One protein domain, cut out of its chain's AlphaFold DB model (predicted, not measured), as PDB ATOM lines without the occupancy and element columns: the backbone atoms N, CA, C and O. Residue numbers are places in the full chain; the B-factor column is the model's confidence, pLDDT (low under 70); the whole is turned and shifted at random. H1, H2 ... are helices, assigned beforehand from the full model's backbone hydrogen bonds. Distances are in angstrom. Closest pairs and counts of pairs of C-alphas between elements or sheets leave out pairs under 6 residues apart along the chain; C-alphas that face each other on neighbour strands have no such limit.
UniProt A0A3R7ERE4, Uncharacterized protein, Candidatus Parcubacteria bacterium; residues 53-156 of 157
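This is residues 53 to 156 of the 157 residues of an uncharacterized protein of Candidatus Parcubacteria bacterium (UniProt A0A3R7ERE4). Five helices, H1 to H5, run up and down side by side in an elongated bundle, H5 returning beside H1 to close a ring. The printed part has 104 residues, class all helix, with no named strand. It is compact, with a radius of gyration of the C-alphas of 12.9 A and spans of 41 by 23 by 21 A.

H1, residues 56 to 73, kinked 36 degrees near residue 67, touches H2, residues 77 to 89, with residues 64 to 71 alone; closest C-alphas Val 71 and Glu 79, 5.5 A. H2 touches H3, residues 98 to 117; closest C-alphas Gln 84 and Phe 108, 5.6 A. H3 touches H4, residues 120 to 136; closest C-alphas Ala 107 and Ala 126, 4.1 A. H4 touches H5, residues 138 to 154; closest C-alphas Ala 134 and Gln 141, 5.0 A. These four pairs are hairpins. H5 touches H1 the same way at a shallow tilt of 18 degrees; closest C-alphas Leu 147 and Gly 72, 5.8 A. Every O i to N i+4 pair is within hydrogen-bond range in H2, H3 and H4, against 10 of 14 in H1 and 11 of 13 in H5.

H1, 26.8 A, begins at C-alpha 56 (-54.929, -46.150, 44.176). H3 measures 28.3 A. H5, 24.7 A, ends at C-alpha 154 (-35.918, -17.308, 43.936).

The printed part has no cut and no long link. Residues 53 to 56 and 154 to 156 have pLDDT under 70.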
ATOM      1  N   ASN A  53     -61.915 -42.111  41.560       48.50
ATOM      2  CA  ASN A  53     -62.750 -43.059  42.305       48.50
ATOM      3  C   ASN A  53     -62.016 -44.356  42.685       48.50
ATOM      4  O   ASN A  53     -62.647 -45.378  42.941       48.50
ATOM      5  N   SER A  54     -60.683 -44.340  42.711       51.91
ATOM      6  CA  SER A  54     -59.851 -45.475  43.129       51.91
ATOM      7  C   SER A  54     -59.049 -45.089  44.368       51.91
ATOM      8  O   SER A  54     -58.469 -44.013  44.414       51.91
ATOM      9  N   GLN A  55     -58.962 -45.969  45.370       55.50
ATOM     10  CA  GLN A  55     -58.024 -45.829  46.502       55.50
ATOM     11  C   GLN A  55     -56.545 -45.757  46.046       55.50
ATOM     12  O   GLN A  55     -55.683 -45.354  46.822       55.50
ATOM     13  N   ASP A  56     -56.264 -46.080  44.780       64.06
ATOM     14  CA  ASP A  56     -54.929 -46.150  44.176       64.06
ATOM     15  C   ASP A  56     -54.234 -44.785  43.991       64.06
ATOM     16  O   ASP A  56     -53.003 -44.730  43.937       64.06
ATOM     17  N   HIS A  57     -54.971 -43.665  43.987       73.12
ATOM     18  CA  HIS A  57     -54.356 -42.329  43.912       73.12
ATOM     19  C   HIS A  57     -53.496 -42.003  45.148       73.12
ATOM     20  O   HIS A  57     -52.506 -41.282  45.034       73.12
ATOM     21  N   LEU A  58     -53.811 -42.576  46.317       80.81
ATOM     22  CA  LEU A  58     -52.997 -42.414  47.526       80.81
ATOM     23  C   LEU A  58     -51.621 -43.069  47.362       80.81
ATOM     24  O   LEU A  58     -50.614 -42.475  47.740       80.81
ATOM     25  N   ALA A  59     -51.557 -44.238  46.719       83.69
ATOM     26  CA  ALA A  59     -50.291 -44.905  46.421       83.69
ATOM     27  C   ALA A  59     -49.441 -44.101  45.423       83.69
ATOM     28  O   ALA A  59     -48.213 -44.098  45.520       83.69
ATOM     29  N   TYR A  60     -50.080 -43.401  44.478       87.81
ATOM     30  CA  TYR A  60     -49.396 -42.447  43.605       87.81
ATOM     31  C   TYR A  60     -48.812 -41.276  44.409       87.81
ATOM     32  O   TYR A  60     -47.631 -40.962  44.262       87.81
ATOM     33  N   ILE A  61     -49.606 -40.667  45.295       88.31
ATOM     34  CA  ILE A  61     -49.166 -39.555  46.152       88.31
ATOM     35  C   ILE A  61     -47.973 -39.968  47.019       88.31
ATOM     36  O   ILE A  61     -46.984 -39.240  47.075       88.31
ATOM     37  N   GLU A  62     -48.031 -41.136  47.664       88.94
ATOM     38  CA  GLU A  62     -46.947 -41.647  48.514       88.94
ATOM     39  C   GLU A  62     -45.623 -41.816  47.761       88.94
ATOM     40  O   GLU A  62     -44.557 -41.600  48.335       88.94
ATOM     41  N   GLN A  63     -45.681 -42.163  46.474       90.25
ATOM     42  CA  GLN A  63     -44.494 -42.328  45.635       90.25
ATOM     43  C   GLN A  63     -43.977 -41.001  45.076       90.25
ATOM     44  O   GLN A  63     -42.769 -40.815  44.968       90.25
ATOM     45  N   VAL A  64     -44.870 -40.075  44.727       91.00
ATOM     46  CA  VAL A  64     -44.499 -38.810  44.079       91.00
ATOM     47  C   VAL A  64     -44.099 -37.728  45.075       91.00
ATOM     48  O   VAL A  64     -43.208 -36.934  44.779       91.00
ATOM     49  N   ARG A  65     -44.691 -37.702  46.272       91.69
ATOM     50  CA  ARG A  65     -44.341 -36.735  47.321       91.69
ATOM     51  C   ARG A  65     -42.831 -36.663  47.610       91.69
ATOM     52  O   ARG A  65     -42.307 -35.551  47.618       91.69
ATOM     53  N   PRO A  66     -42.092 -37.773  47.814       90.44
ATOM     54  CA  PRO A  66     -40.647 -37.688  48.034       90.44
ATOM     55  C   PRO A  66     -39.875 -37.167  46.810       90.44
ATOM     56  O   PRO A  66     -38.896 -36.450  47.001       90.44
ATOM     57  N   ILE A  67     -40.334 -37.459  45.586       91.31
ATOM     58  CA  ILE A  67     -39.708 -37.008  44.326       91.31
ATOM     59  C   ILE A  67     -39.774 -35.482  44.193       91.31
ATOM     60  O   ILE A  67     -38.806 -34.836  43.797       91.31
ATOM     61  N   ILE A  68     -40.922 -34.887  44.529       90.75
ATOM     62  CA  ILE A  68     -41.099 -33.427  44.461       90.75
ATOM     63  C   ILE A  68     -40.590 -32.714  45.719       90.75
ATOM     64  O   ILE A  68     -40.235 -31.538  45.671       90.75
ATOM     65  N   GLY A  69     -40.528 -33.422  46.848       84.25
ATOM     66  CA  GLY A  69     -40.067 -32.889  48.126       84.25
ATOM     67  C   GLY A  69     -38.571 -32.563  48.167       84.25
ATOM     68  O   GLY A  69     -38.175 -31.707  48.958       84.25
ATOM     69  N   SER A  70     -37.743 -33.181  47.317       78.62
ATOM     70  CA  SER A  70     -36.296 -32.912  47.228       78.62
ATOM     71  C   SER A  70     -35.999 -31.451  46.870       78.62
ATOM     72  O   SER A  70     -35.210 -30.789  47.553       78.62
ATOM     73  N   VAL A  71     -36.720 -30.902  45.887       81.00
ATOM     74  CA  VAL A  71     -36.633 -29.484  45.495       81.00
ATOM     75  C   VAL A  71     -37.049 -28.569  46.643       81.00
ATOM     76  O   VAL A  71     -36.472 -27.502  46.827       81.00
ATOM     77  N   GLY A  72     -38.006 -29.014  47.461       73.06
ATOM     78  CA  GLY A  72     -38.458 -28.304  48.653       73.06
ATOM     79  C   GLY A  72     -37.385 -28.128  49.736       73.06
ATOM     80  O   GLY A  72     -37.476 -27.206  50.545       73.06
ATOM     81  N   GLN A  73     -36.388 -29.015  49.777       73.88
ATOM     82  CA  GLN A  73     -35.355 -29.042  50.819       73.88
ATOM     83  C   GLN A  73     -34.061 -28.355  50.385       73.88
ATOM     84  O   GLN A  73     -33.440 -27.655  51.184       73.88
ATOM     85  N   SER A  74     -33.660 -28.557  49.130       72.31
ATOM     86  CA  SER A  74     -32.413 -28.031  48.568       72.31
ATOM     87  C   SER A  74     -32.696 -27.402  47.213       72.31
ATOM     88  O   SER A  74     -32.375 -27.977  46.174       72.31
ATOM     89  N   PRO A  75     -33.324 -26.225  47.186       76.94
ATOM     90  CA  PRO A  75     -33.795 -25.681  45.937       76.94
ATOM     91  C   PRO A  75     -32.550 -25.343  45.084       76.94
ATOM     92  O   PRO A  75     -31.684 -24.562  45.487       76.94
ATOM     93  N   SER A  76     -32.419 -25.979  43.909       86.50
ATOM     94  CA  SER A  76     -31.403 -25.682  42.885       86.50
ATOM     95  C   SER A  76     -31.837 -26.159  41.489       86.50
ATOM     96  O   SER A  76     -32.679 -27.047  41.372       86.50
ATOM     97  N   LEU A  77     -31.218 -25.637  40.418       88.00
ATOM     98  CA  LEU A  77     -31.434 -26.144  39.050       88.00
ATOM     99  C   LEU A  77     -31.093 -27.641  38.921       88.00
ATOM    100  O   LEU A  77     -31.729 -28.350  38.149       88.00
ATOM    101  N   ALA A  78     -30.092 -28.126  39.662       89.94
ATOM    102  CA  ALA A  78     -29.729 -29.540  39.645       89.94
ATOM    103  C   ALA A  78     -30.858 -30.410  40.217       89.94
ATOM    104  O   ALA A  78     -31.230 -31.400  39.598       89.94
ATOM    105  N   GLU A  79     -31.455 -29.993  41.337       90.00
ATOM    106  CA  GLU A  79     -32.597 -30.702  41.923       90.00
ATOM    107  C   GLU A  79     -33.837 -30.634  41.027       90.00
ATOM    108  O   GLU A  79     -34.500 -31.644  40.833       90.00
ATOM    109  N   VAL A  80     -34.114 -29.488  40.392       90.88
ATOM    110  CA  VAL A  80     -35.222 -29.369  39.424       90.88
ATOM    111  C   VAL A  80     -35.065 -30.365  38.269       90.88
ATOM    112  O   VAL A  80     -36.032 -31.035  37.909       90.88
ATOM    113  N   LYS A  81     -33.848 -30.509  37.728       92.00
ATOM    114  CA  LYS A  81     -33.536 -31.483  36.670       92.00
ATOM    115  C   LYS A  81     -33.661 -32.927  37.144       92.00
ATOM    116  O   LYS A  81     -34.244 -33.743  36.437       92.00
ATOM    117  N   ASN A  82     -33.154 -33.236  38.336       93.00
ATOM    118  CA  ASN A  82     -33.283 -34.574  38.916       93.00
ATOM    119  C   ASN A  82     -34.757 -34.945  39.104       93.00
ATOM    120  O   ASN A  82     -35.188 -35.997  38.646       93.00
ATOM    121  N   THR A  83     -35.556 -34.058  39.696       92.62
ATOM    122  CA  THR A  83     -36.993 -34.282  39.886       92.62
ATOM    123  C   THR A  83     -37.725 -34.437  38.555       92.62
ATOM    124  O   THR A  83     -38.562 -35.326  38.415       92.62
ATOM    125  N   GLN A  84     -37.406 -33.625  37.547       92.94
ATOM    126  CA  GLN A  84     -37.952 -33.772  36.196       92.94
ATOM    127  C   GLN A  84     -37.617 -35.145  35.585       92.94
ATOM    128  O   GLN A  84     -38.492 -35.772  34.986       92.94
ATOM    129  N   GLU A  85     -36.376 -35.616  35.728       93.31
ATOM    130  CA  GLU A  85     -35.939 -36.926  35.235       93.31
ATOM    131  C   GLU A  85     -36.616 -38.079  35.989       93.31
ATOM    132  O   GLU A  85     -37.085 -39.037  35.368       93.31
ATOM    133  N   GLU A  86     -36.730 -37.984  37.313       94.44
ATOM    134  CA  GLU A  86     -37.440 -38.967  38.133       94.44
ATOM    135  C   GLU A  86     -38.920 -39.045  37.753       94.44
ATOM    136  O   GLU A  86     -39.441 -40.141  37.548       94.44
ATOM    137  N   LEU A  87     -39.583 -37.897  37.576       93.12
ATOM    138  CA  LEU A  87     -40.969 -37.839  37.115       93.12
ATOM    139  C   LEU A  87     -41.115 -38.418  35.706       93.12
ATOM    140  O   LEU A  87     -42.015 -39.214  35.478       93.12
ATOM    141  N   PHE A  88     -40.221 -38.098  34.769       92.44
ATOM    142  CA  PHE A  88     -40.276 -38.655  33.413       92.44
ATOM    143  C   PHE A  88     -40.177 -40.188  33.393       92.44
ATOM    144  O   PHE A  88     -40.841 -40.857  32.599       92.44
ATOM    145  N   ASN A  89     -39.340 -40.746  34.267       90.94
ATOM    146  CA  ASN A  89     -39.121 -42.186  34.368       90.94
ATOM    147  C   ASN A  89     -40.148 -42.898  35.262       90.94
ATOM    148  O   ASN A  89     -40.216 -44.134  35.256       90.94
ATOM    149  N   PHE A  90     -40.944 -42.144  36.020       89.88
ATOM    150  CA  PHE A  90     -41.946 -42.686  36.918       89.88
ATOM    151  C   PHE A  90     -43.079 -43.363  36.138       89.88
ATOM    152  O   PHE A  90     -43.612 -42.847  35.156       89.88
ATOM    153  N   LYS A  91     -43.479 -44.551  36.596       85.44
ATOM    154  CA  LYS A  91     -44.583 -45.313  36.007       85.44
ATOM    155  C   LYS A  91     -45.616 -45.605  37.076       85.44
ATOM    156  O   LYS A  91     -45.424 -46.492  37.904       85.44
ATOM    157  N   SER A  92     -46.726 -44.877  37.021       81.56
ATOM    158  CA  SER A  92     -47.882 -45.178  37.860       81.56
ATOM    159  C   SER A  92     -48.525 -46.497  37.436       81.56
ATOM    160  O   SER A  92     -48.624 -46.797  36.244       81.56
ATOM    161  N   GLN A  93     -49.004 -47.264  38.413       80.31
ATOM    162  CA  GLN A  93     -49.900 -48.398  38.164       80.31
ATOM    163  C   GLN A  93     -51.350 -47.939  37.944       80.31
ATOM    164  O   GLN A  93     -52.141 -48.661  37.342       80.31
ATOM    165  N   ASP A  94     -51.683 -46.726  38.389       78.31
ATOM    166  CA  ASP A  94     -52.986 -46.106  38.188       78.31
ATOM    167  C   ASP A  94     -52.996 -45.327  36.860       78.31
ATOM    168  O   ASP A  94     -52.226 -44.387  36.661       78.31
ATOM    169  N   ALA A  95     -53.873 -45.713  35.935       73.94
ATOM    170  CA  ALA A  95     -54.028 -45.026  34.654       73.94
ATOM    171  C   ALA A  95     -54.761 -43.675  34.783       73.94
ATOM    172  O   ALA A  95     -54.623 -42.810  33.916       73.94
ATOM    173  N   SER A  96     -55.537 -43.474  35.854       76.19
ATOM    174  CA  SER A  96     -56.345 -42.269  36.067       76.19
ATOM    175  C   SER A  96     -55.498 -41.033  36.385       76.19
ATOM    176  O   SER A  96     -55.862 -39.918  36.007       76.19
ATOM    177  N   VAL A  97     -54.314 -41.227  36.977       82.81
ATOM    178  CA  VAL A  97     -53.400 -40.132  37.342       82.81
ATOM    179  C   VAL A  97     -52.581 -39.601  36.167       82.81
ATOM    180  O   VAL A  97     -51.869 -38.615  36.330       82.81
ATOM    181  N   GLY A  98     -52.677 -40.193  34.970       83.81
ATOM    182  CA  GLY A  98     -51.826 -39.821  33.833       83.81
ATOM    183  C   GLY A  98     -51.857 -38.322  33.510       83.81
ATOM    184  O   GLY A  98     -50.815 -37.717  33.279       83.81
ATOM    185  N   LYS A  99     -53.034 -37.688  33.580       83.12
ATOM    186  CA  LYS A  99     -53.179 -36.238  33.352       83.12
ATOM    187  C   LYS A  99     -52.500 -35.399  34.435       83.12
ATOM    188  O   LYS A  99     -51.879 -34.389  34.118       83.12
ATOM    189  N   ILE A 100     -52.619 -35.810  35.694       88.75
ATOM    190  CA  ILE A 100     -51.974 -35.137  36.826       88.75
ATOM    191  C   ILE A 100     -50.462 -35.267  36.684       88.75
ATOM    192  O   ILE A 100     -49.748 -34.273  36.748       88.75
ATOM    193  N   HIS A 101     -49.988 -36.485  36.443       90.62
ATOM    194  CA  HIS A 101     -48.572 -36.783  36.336       90.62
ATOM    195  C   HIS A 101     -47.905 -35.988  35.211       90.62
ATOM    196  O   HIS A 101     -46.849 -35.395  35.414       90.62
ATOM    197  N   VAL A 102     -48.570 -35.881  34.056       90.31
ATOM    198  CA  VAL A 102     -48.106 -35.033  32.951       90.31
ATOM    199  C   VAL A 102     -48.043 -33.560  33.356       90.31
ATOM    200  O   VAL A 102     -47.047 -32.908  33.063       90.31
ATOM    201  N   ASN A 103     -49.061 -33.022  34.038       90.31
ATOM    202  CA  ASN A 103     -49.028 -31.626  34.491       90.31
ATOM    203  C   ASN A 103     -47.903 -31.380  35.499       90.31
ATOM    204  O   ASN A 103     -47.218 -30.365  35.401       90.31
ATOM    205  N   LEU A 104     -47.671 -32.323  36.411       93.31
ATOM    206  CA  LEU A 104     -46.580 -32.241  37.370       93.31
ATOM    207  C   LEU A 104     -45.222 -32.229  36.662       93.31
ATOM    208  O   LEU A 104     -44.434 -31.319  36.879       93.31
ATOM    209  N   TYR A 105     -44.978 -33.176  35.754       94.44
ATOM    210  CA  TYR A 105     -43.760 -33.202  34.941       94.44
ATOM    211  C   TYR A 105     -43.555 -31.894  34.160       94.44
ATOM    212  O   TYR A 105     -42.481 -31.295  34.211       94.44
ATOM    213  N   LEU A 106     -44.595 -31.413  33.472       92.88
ATOM    214  CA  LEU A 106     -44.526 -30.179  32.689       92.88
ATOM    215  C   LEU A 106     -44.287 -28.940  33.560       92.88
ATOM    216  O   LEU A 106     -43.640 -28.003  33.099       92.88
ATOM    217  N   ALA A 107     -44.755 -28.928  34.809       93.75
ATOM    218  CA  ALA A 107     -44.428 -27.854  35.739       93.75
ATOM    219  C   ALA A 107     -42.919 -27.771  35.998       93.75
ATOM    220  O   ALA A 107     -42.357 -26.679  35.971       93.75
ATOM    221  N   PHE A 108     -42.247 -28.912  36.180       94.06
ATOM    222  CA  PHE A 108     -40.792 -28.949  36.363       94.06
ATOM    223  C   PHE A 108     -40.024 -28.615  35.077       94.06
ATOM    224  O   PHE A 108     -38.979 -27.976  35.158       94.06
ATOM    225  N   VAL A 109     -40.557 -28.950  33.895       94.19
ATOM    226  CA  VAL A 109     -40.006 -28.490  32.603       94.19
ATOM    227  C   VAL A 109     -40.057 -26.963  32.494       94.19
ATOM    228  O   VAL A 109     -39.074 -26.324  32.124       94.19
ATOM    229  N   ASP A 110     -41.205 -26.354  32.789       93.38
ATOM    230  CA  ASP A 110     -41.341 -24.899  32.719       93.38
ATOM    231  C   ASP A 110     -40.498 -24.204  33.795       93.38
ATOM    232  O   ASP A 110     -39.879 -23.177  33.520       93.38
ATOM    233  N   LEU A 111     -40.374 -24.803  34.978       91.44
ATOM    234  CA  LEU A 111     -39.484 -24.319  36.025       91.44
ATOM    235  C   LEU A 111     -38.010 -24.373  35.599       91.44
ATOM    236  O   LEU A 111     -37.295 -23.388  35.761       91.44
ATOM    237  N   GLU A 112     -37.548 -25.484  35.022       91.56
ATOM    238  CA  GLU A 112     -36.196 -25.598  34.462       91.56
ATOM    239  C   GLU A 112     -35.944 -24.510  33.407       91.56
ATOM    240  O   GLU A 112     -34.915 -23.830  33.424       91.56
ATOM    241  N   ASN A 113     -36.908 -24.291  32.512       91.31
ATOM    242  CA  ASN A 113     -36.803 -23.246  31.500       91.31
ATOM    243  C   ASN A 113     -36.738 -21.851  32.125       91.31
ATOM    244  O   ASN A 113     -35.918 -21.038  31.695       91.31
ATOM    245  N   TYR A 114     -37.540 -21.577  33.154       90.25
ATOM    246  CA  TYR A 114     -37.450 -20.333  33.912       90.25
ATOM    247  C   TYR A 114     -36.048 -20.146  34.502       90.25
ATOM    248  O   TYR A 114     -35.450 -19.088  34.331       90.25
ATOM    249  N   PHE A 115     -35.467 -21.192  35.091       86.56
ATOM    250  CA  PHE A 115     -34.099 -21.151  35.605       86.56
ATOM    251  C   PHE A 115     -33.066 -20.741  34.557       86.56
ATOM    252  O   PHE A 115     -32.169 -19.942  34.837       86.56
ATOM    253  N   LEU A 116     -33.181 -21.300  33.354       88.25
ATOM    254  CA  LEU A 116     -32.222 -21.084  32.275       88.25
ATOM    255  C   LEU A 116     -32.396 -19.729  31.578       88.25
ATOM    256  O   LEU A 116     -31.421 -19.183  31.066       88.25
ATOM    257  N   THR A 117     -33.621 -19.203  31.532       90.06
ATOM    258  CA  THR A 117     -33.978 -18.050  30.683       90.06
ATOM    259  C   THR A 117     -34.385 -16.801  31.458       90.06
ATOM    260  O   THR A 117     -34.342 -15.712  30.893       90.06
ATOM    261  N   GLN A 118     -34.759 -16.944  32.731       88.00
ATOM    262  CA  GLN A 118     -35.381 -15.907  33.565       88.00
ATOM    263  C   GLN A 118     -36.721 -15.380  33.008       88.00
ATOM    264  O   GLN A 118     -37.181 -14.302  33.387       88.00
ATOM    265  N   ASP A 119     -37.367 -16.148  32.122       90.69
ATOM    266  CA  ASP A 119     -38.655 -15.815  31.516       90.69
ATOM    267  C   ASP A 119     -39.817 -16.019  32.503       90.69
ATOM    268  O   ASP A 119     -40.154 -17.145  32.880       90.69
ATOM    269  N   GLN A 120     -40.454 -14.921  32.915       90.06
ATOM    270  CA  GLN A 120     -41.558 -14.955  33.876       90.06
ATOM    271  C   GLN A 120     -42.774 -15.734  33.356       90.06
ATOM    272  O   GLN A 120     -43.450 -16.375  34.160       90.06
ATOM    273  N   ASP A 121     -42.994 -15.794  32.039       92.94
ATOM    274  CA  ASP A 121     -44.090 -16.582  31.467       92.94
ATOM    275  C   ASP A 121     -43.913 -18.073  31.783       92.94
ATOM    276  O   ASP A 121     -44.886 -18.795  32.012       92.94
ATOM    277  N   LYS A 122     -42.662 -18.547  31.850       91.94
ATOM    278  CA  LYS A 122     -42.332 -19.926  32.235       91.94
ATOM    279  C   LYS A 122     -42.577 -20.194  33.707       91.94
ATOM    280  O   LYS A 122     -43.139 -21.233  34.049       91.94
ATOM    281  N   LYS A 123     -42.255 -19.237  34.571       90.12
ATOM    282  CA  LYS A 123     -42.593 -19.326  35.993       90.12
ATOM    283  C   LYS A 123     -44.109 -19.421  36.194       90.12
ATOM    284  O   LYS A 123     -44.583 -20.319  36.887       90.12
ATOM    285  N   ASP A 124     -44.870 -18.550  35.540       91.44
ATOM    286  CA  ASP A 124     -46.329 -18.511  35.670       91.44
ATOM    287  C   ASP A 124     -46.977 -19.786  35.104       91.44
ATOM    288  O   ASP A 124     -47.903 -20.350  35.697       91.44
ATOM    289  N   GLN A 125     -46.438 -20.314  33.999       92.81
ATOM    290  CA  GLN A 125     -46.836 -21.606  33.436       92.81
ATOM    291  C   GLN A 125     -46.563 -22.781  34.383       92.81
ATOM    292  O   GLN A 125     -47.395 -23.692  34.444       92.81
ATOM    293  N   ALA A 126     -45.436 -22.774  35.100       92.62
ATOM    294  CA  ALA A 126     -45.104 -23.796  36.088       92.62
ATOM    295  C   ALA A 126     -46.071 -23.752  37.280       92.62
ATOM    296  O   ALA A 126     -46.669 -24.771  37.623       92.62
ATOM    297  N   ILE A 127     -46.296 -22.563  37.852       92.12
ATOM    298  CA  ILE A 127     -47.213 -22.360  38.987       92.12
ATOM    299  C   ILE A 127     -48.642 -22.771  38.615       92.12
ATOM    300  O   ILE A 127     -49.291 -23.501  39.360       92.12
ATOM    301  N   SER A 128     -49.124 -22.372  37.435       92.50
ATOM    302  CA  SER A 128     -50.456 -22.752  36.947       92.50
ATOM    303  C   SER A 128     -50.640 -24.274  36.879       92.50
ATOM    304  O   SER A 128     -51.652 -24.804  37.335       92.50
ATOM    305  N   LYS A 129     -49.632 -25.006  36.387       92.94
ATOM    306  CA  LYS A 129     -49.671 -26.476  36.326       92.94
ATOM    307  C   LYS A 129     -49.633 -27.127  37.701       92.94
ATOM    308  O   LYS A 129     -50.336 -28.112  37.910       92.94
ATOM    309  N   LEU A 130     -48.852 -26.585  38.636       92.50
ATOM    310  CA  LEU A 130     -48.842 -27.068  40.017       92.50
ATOM    311  C   LEU A 130     -50.198 -26.853  40.688       92.50
ATOM    312  O   LEU A 130     -50.716 -27.780  41.297       92.50
ATOM    313  N   ASN A 131     -50.823 -25.693  40.498       91.38
ATOM    314  CA  ASN A 131     -52.161 -25.437  41.028       91.38
ATOM    315  C   ASN A 131     -53.196 -26.411  40.450       91.38
ATOM    316  O   ASN A 131     -53.982 -26.971  41.205       91.38
ATOM    317  N   LEU A 132     -53.132 -26.717  39.147       90.50
ATOM    318  CA  LEU A 132     -53.977 -27.760  38.556       90.50
ATOM    319  C   LEU A 132     -53.748 -29.129  39.210       90.50
ATOM    320  O   LEU A 132     -54.706 -29.852  39.464       90.50
ATOM    321  N   VAL A 133     -52.496 -29.509  39.489       90.88
ATOM    322  CA  VAL A 133     -52.198 -30.760  40.211       90.88
ATOM    323  C   VAL A 133     -52.842 -30.747  41.596       90.88
ATOM    324  O   VAL A 133     -53.421 -31.760  41.983       90.88
ATOM    325  N   ALA A 134     -52.785 -29.624  42.309       90.25
ATOM    326  CA  ALA A 134     -53.362 -29.478  43.641       90.25
ATOM    327  C   ALA A 134     -54.902 -29.528  43.627       90.25
ATOM    328  O   ALA A 134     -55.502 -30.161  44.491       90.25
ATOM    329  N   ASP A 135     -55.536 -28.957  42.599       88.56
ATOM    330  CA  ASP A 135     -56.989 -29.026  42.400       88.56
ATOM    331  C   ASP A 135     -57.473 -30.476  42.211       88.56
ATOM    332  O   ASP A 135     -58.561 -30.843  42.662       88.56
ATOM    333  N   TYR A 136     -56.672 -31.311  41.536       86.31
ATOM    334  CA  TYR A 136     -56.990 -32.724  41.308       86.31
ATOM    335  C   TYR A 136     -56.538 -33.654  42.441       86.31
ATOM    336  O   TYR A 136     -57.188 -34.675  42.656       86.31
ATOM    337  N   LEU A 137     -55.450 -33.323  43.145       87.38
ATOM    338  CA  LEU A 137     -54.918 -34.046  44.306       87.38
ATOM    339  C   LEU A 137     -54.697 -33.076  45.476       87.38
ATOM    340  O   LEU A 137     -53.556 -32.669  45.735       87.38
ATOM    341  N   PRO A 138     -55.762 -32.721  46.215       87.44
ATOM    342  CA  PRO A 138     -55.671 -31.795  47.343       87.44
ATOM    343  C   PRO A 138     -54.684 -32.254  48.424       87.44
ATOM    344  O   PRO A 138     -54.134 -31.444  49.168       87.44
ATOM    345  N   GLU A 139     -54.408 -33.556  48.509       89.00
ATOM    346  CA  GLU A 139     -53.432 -34.145  49.423       89.00
ATOM    347  C   GLU A 139     -51.984 -33.710  49.137       89.00
ATOM    348  O   GLU A 139     -51.133 -33.821  50.023       89.00
ATOM    349  N   LEU A 140     -51.685 -33.233  47.923       89.69
ATOM    350  CA  LEU A 140     -50.387 -32.658  47.549       89.69
ATOM    351  C   LEU A 140     -50.330 -31.137  47.726       89.69
ATOM    352  O   LEU A 140     -49.259 -30.556  47.551       89.69
ATOM    353  N   GLN A 141     -51.434 -30.480  48.103       91.12
ATOM    354  CA  GLN A 141     -51.471 -29.026  48.288       91.12
ATOM    355  C   GLN A 141     -50.337 -28.503  49.191       91.12
ATOM    356  O   GLN A 141     -49.688 -27.537  48.797       91.12
ATOM    357  N   PRO A 142     -50.013 -29.123  50.348       90.69
ATOM    358  CA  PRO A 142     -48.931 -28.621  51.197       90.69
ATOM    359  C   PRO A 142     -47.560 -28.648  50.507       90.69
ATOM    360  O   PRO A 142     -46.753 -27.736  50.694       90.69
ATOM    361  N   ASP A 143     -47.305 -29.684  49.705       90.69
ATOM    362  CA  ASP A 143     -46.065 -29.846  48.947       90.69
ATOM    363  C   ASP A 143     -45.982 -28.791  47.826       90.69
ATOM    364  O   ASP A 143     -44.950 -28.147  47.636       90.69
ATOM    365  N   ILE A 144     -47.102 -28.551  47.139       91.25
ATOM    366  CA  ILE A 144     -47.231 -27.573  46.052       91.25
ATOM    367  C   ILE A 144     -47.102 -26.132  46.552       91.25
ATOM    368  O   ILE A 144     -46.396 -25.328  45.939       91.25
ATOM    369  N   ASP A 145     -47.715 -25.805  47.689       90.75
ATOM    370  CA  ASP A 145     -47.581 -24.494  48.324       90.75
ATOM    371  C   ASP A 145     -46.126 -24.217  48.715       90.75
ATOM    372  O   ASP A 145     -45.638 -23.094  48.573       90.75
ATOM    373  N   ASN A 146     -45.417 -25.238  49.211       88.81
ATOM    374  CA  ASN A 146     -44.007 -25.113  49.561       88.81
ATOM    375  C   ASN A 146     -43.141 -24.853  48.319       88.81
ATOM    376  O   ASN A 146     -42.333 -23.926  48.319       88.81
ATOM    377  N   LEU A 147     -43.352 -25.620  47.246       89.00
ATOM    378  CA  LEU A 147     -42.653 -25.427  45.972       89.00
ATOM    379  C   LEU A 147     -42.904 -24.028  45.401       89.00
ATOM    380  O   LEU A 147     -41.957 -23.321  45.068       89.00
ATOM    381  N   THR A 148     -44.162 -23.587  45.376       87.62
ATOM    382  CA  THR A 148     -44.540 -22.262  44.863       87.62
ATOM    383  C   THR A 148     -43.838 -21.144  45.634       87.62
ATOM    384  O   THR A 148     -43.230 -20.267  45.022       87.62
ATOM    385  N   LYS A 149     -43.817 -21.212  46.972       86.50
ATOM    386  CA  LYS A 149     -43.109 -20.230  47.813       86.50
ATOM    387  C   LYS A 149     -41.613 -20.179  47.527       86.50
ATOM    388  O   LYS A 149     -41.039 -19.096  47.460       86.50
ATOM    389  N   ILE A 150     -40.977 -21.336  47.372       83.00
ATOM    390  CA  ILE A 150     -39.551 -21.421  47.043       83.00
ATOM    391  C   ILE A 150     -39.281 -20.749  45.694       83.00
ATOM    392  O   ILE A 150     -38.336 -19.971  45.563       83.00
ATOM    393  N   PHE A 151     -40.143 -20.982  44.705       79.94
ATOM    394  CA  PHE A 151     -39.992 -20.402  43.371       79.94
ATOM    395  C   PHE A 151     -40.197 -18.885  43.367       79.94
ATOM    396  O   PHE A 151     -39.474 -18.164  42.680       79.94
ATOM    397  N   GLU A 152     -41.128 -18.382  44.178       79.62
ATOM    398  CA  GLU A 152     -41.322 -16.946  44.385       79.62
ATOM    399  C   GLU A 152     -40.124 -16.285  45.077       79.62
ATOM    400  O   GLU A 152     -39.723 -15.181  44.705       79.62
ATOM    401  N   GLN A 153     -39.518 -16.946  46.066       76.81
ATOM    402  CA  GLN A 153     -38.335 -16.429  46.764       76.81
ATOM    403  C   GLN A 153     -37.127 -16.328  45.829       76.81
ATOM    404  O   GLN A 153     -36.382 -15.348  45.869       76.81
ATOM    405  N   TRP A 154     -36.980 -17.293  44.931       68.50
ATOM    406  CA  TRP A 154     -35.918 -17.308  43.936       68.50
ATOM    407  C   TRP A 154     -36.006 -16.225  42.874       68.50
ATOM    408  O   TRP A 154     -34.972 -15.780  42.394       68.50
ATOM    409  N   ALA A 155     -37.199 -15.736  42.546       57.50
ATOM    410  CA  ALA A 155     -37.340 -14.593  41.646       57.50
ATOM    411  C   ALA A 155     -36.747 -13.288  42.216       57.50
ATOM    412  O   ALA A 155     -36.563 -12.325  41.477       57.50
ATOM    413  N   ASN A 156     -36.467 -13.248  43.523       53.44
ATOM    414  CA  ASN A 156     -35.975 -12.067  44.232       53.44
ATOM    415  C   ASN A 156     -34.491 -12.160  44.632       53.44
ATOM    416  O   ASN A 156     -34.023 -11.289  45.369       53.44
TER     417      ASN A 156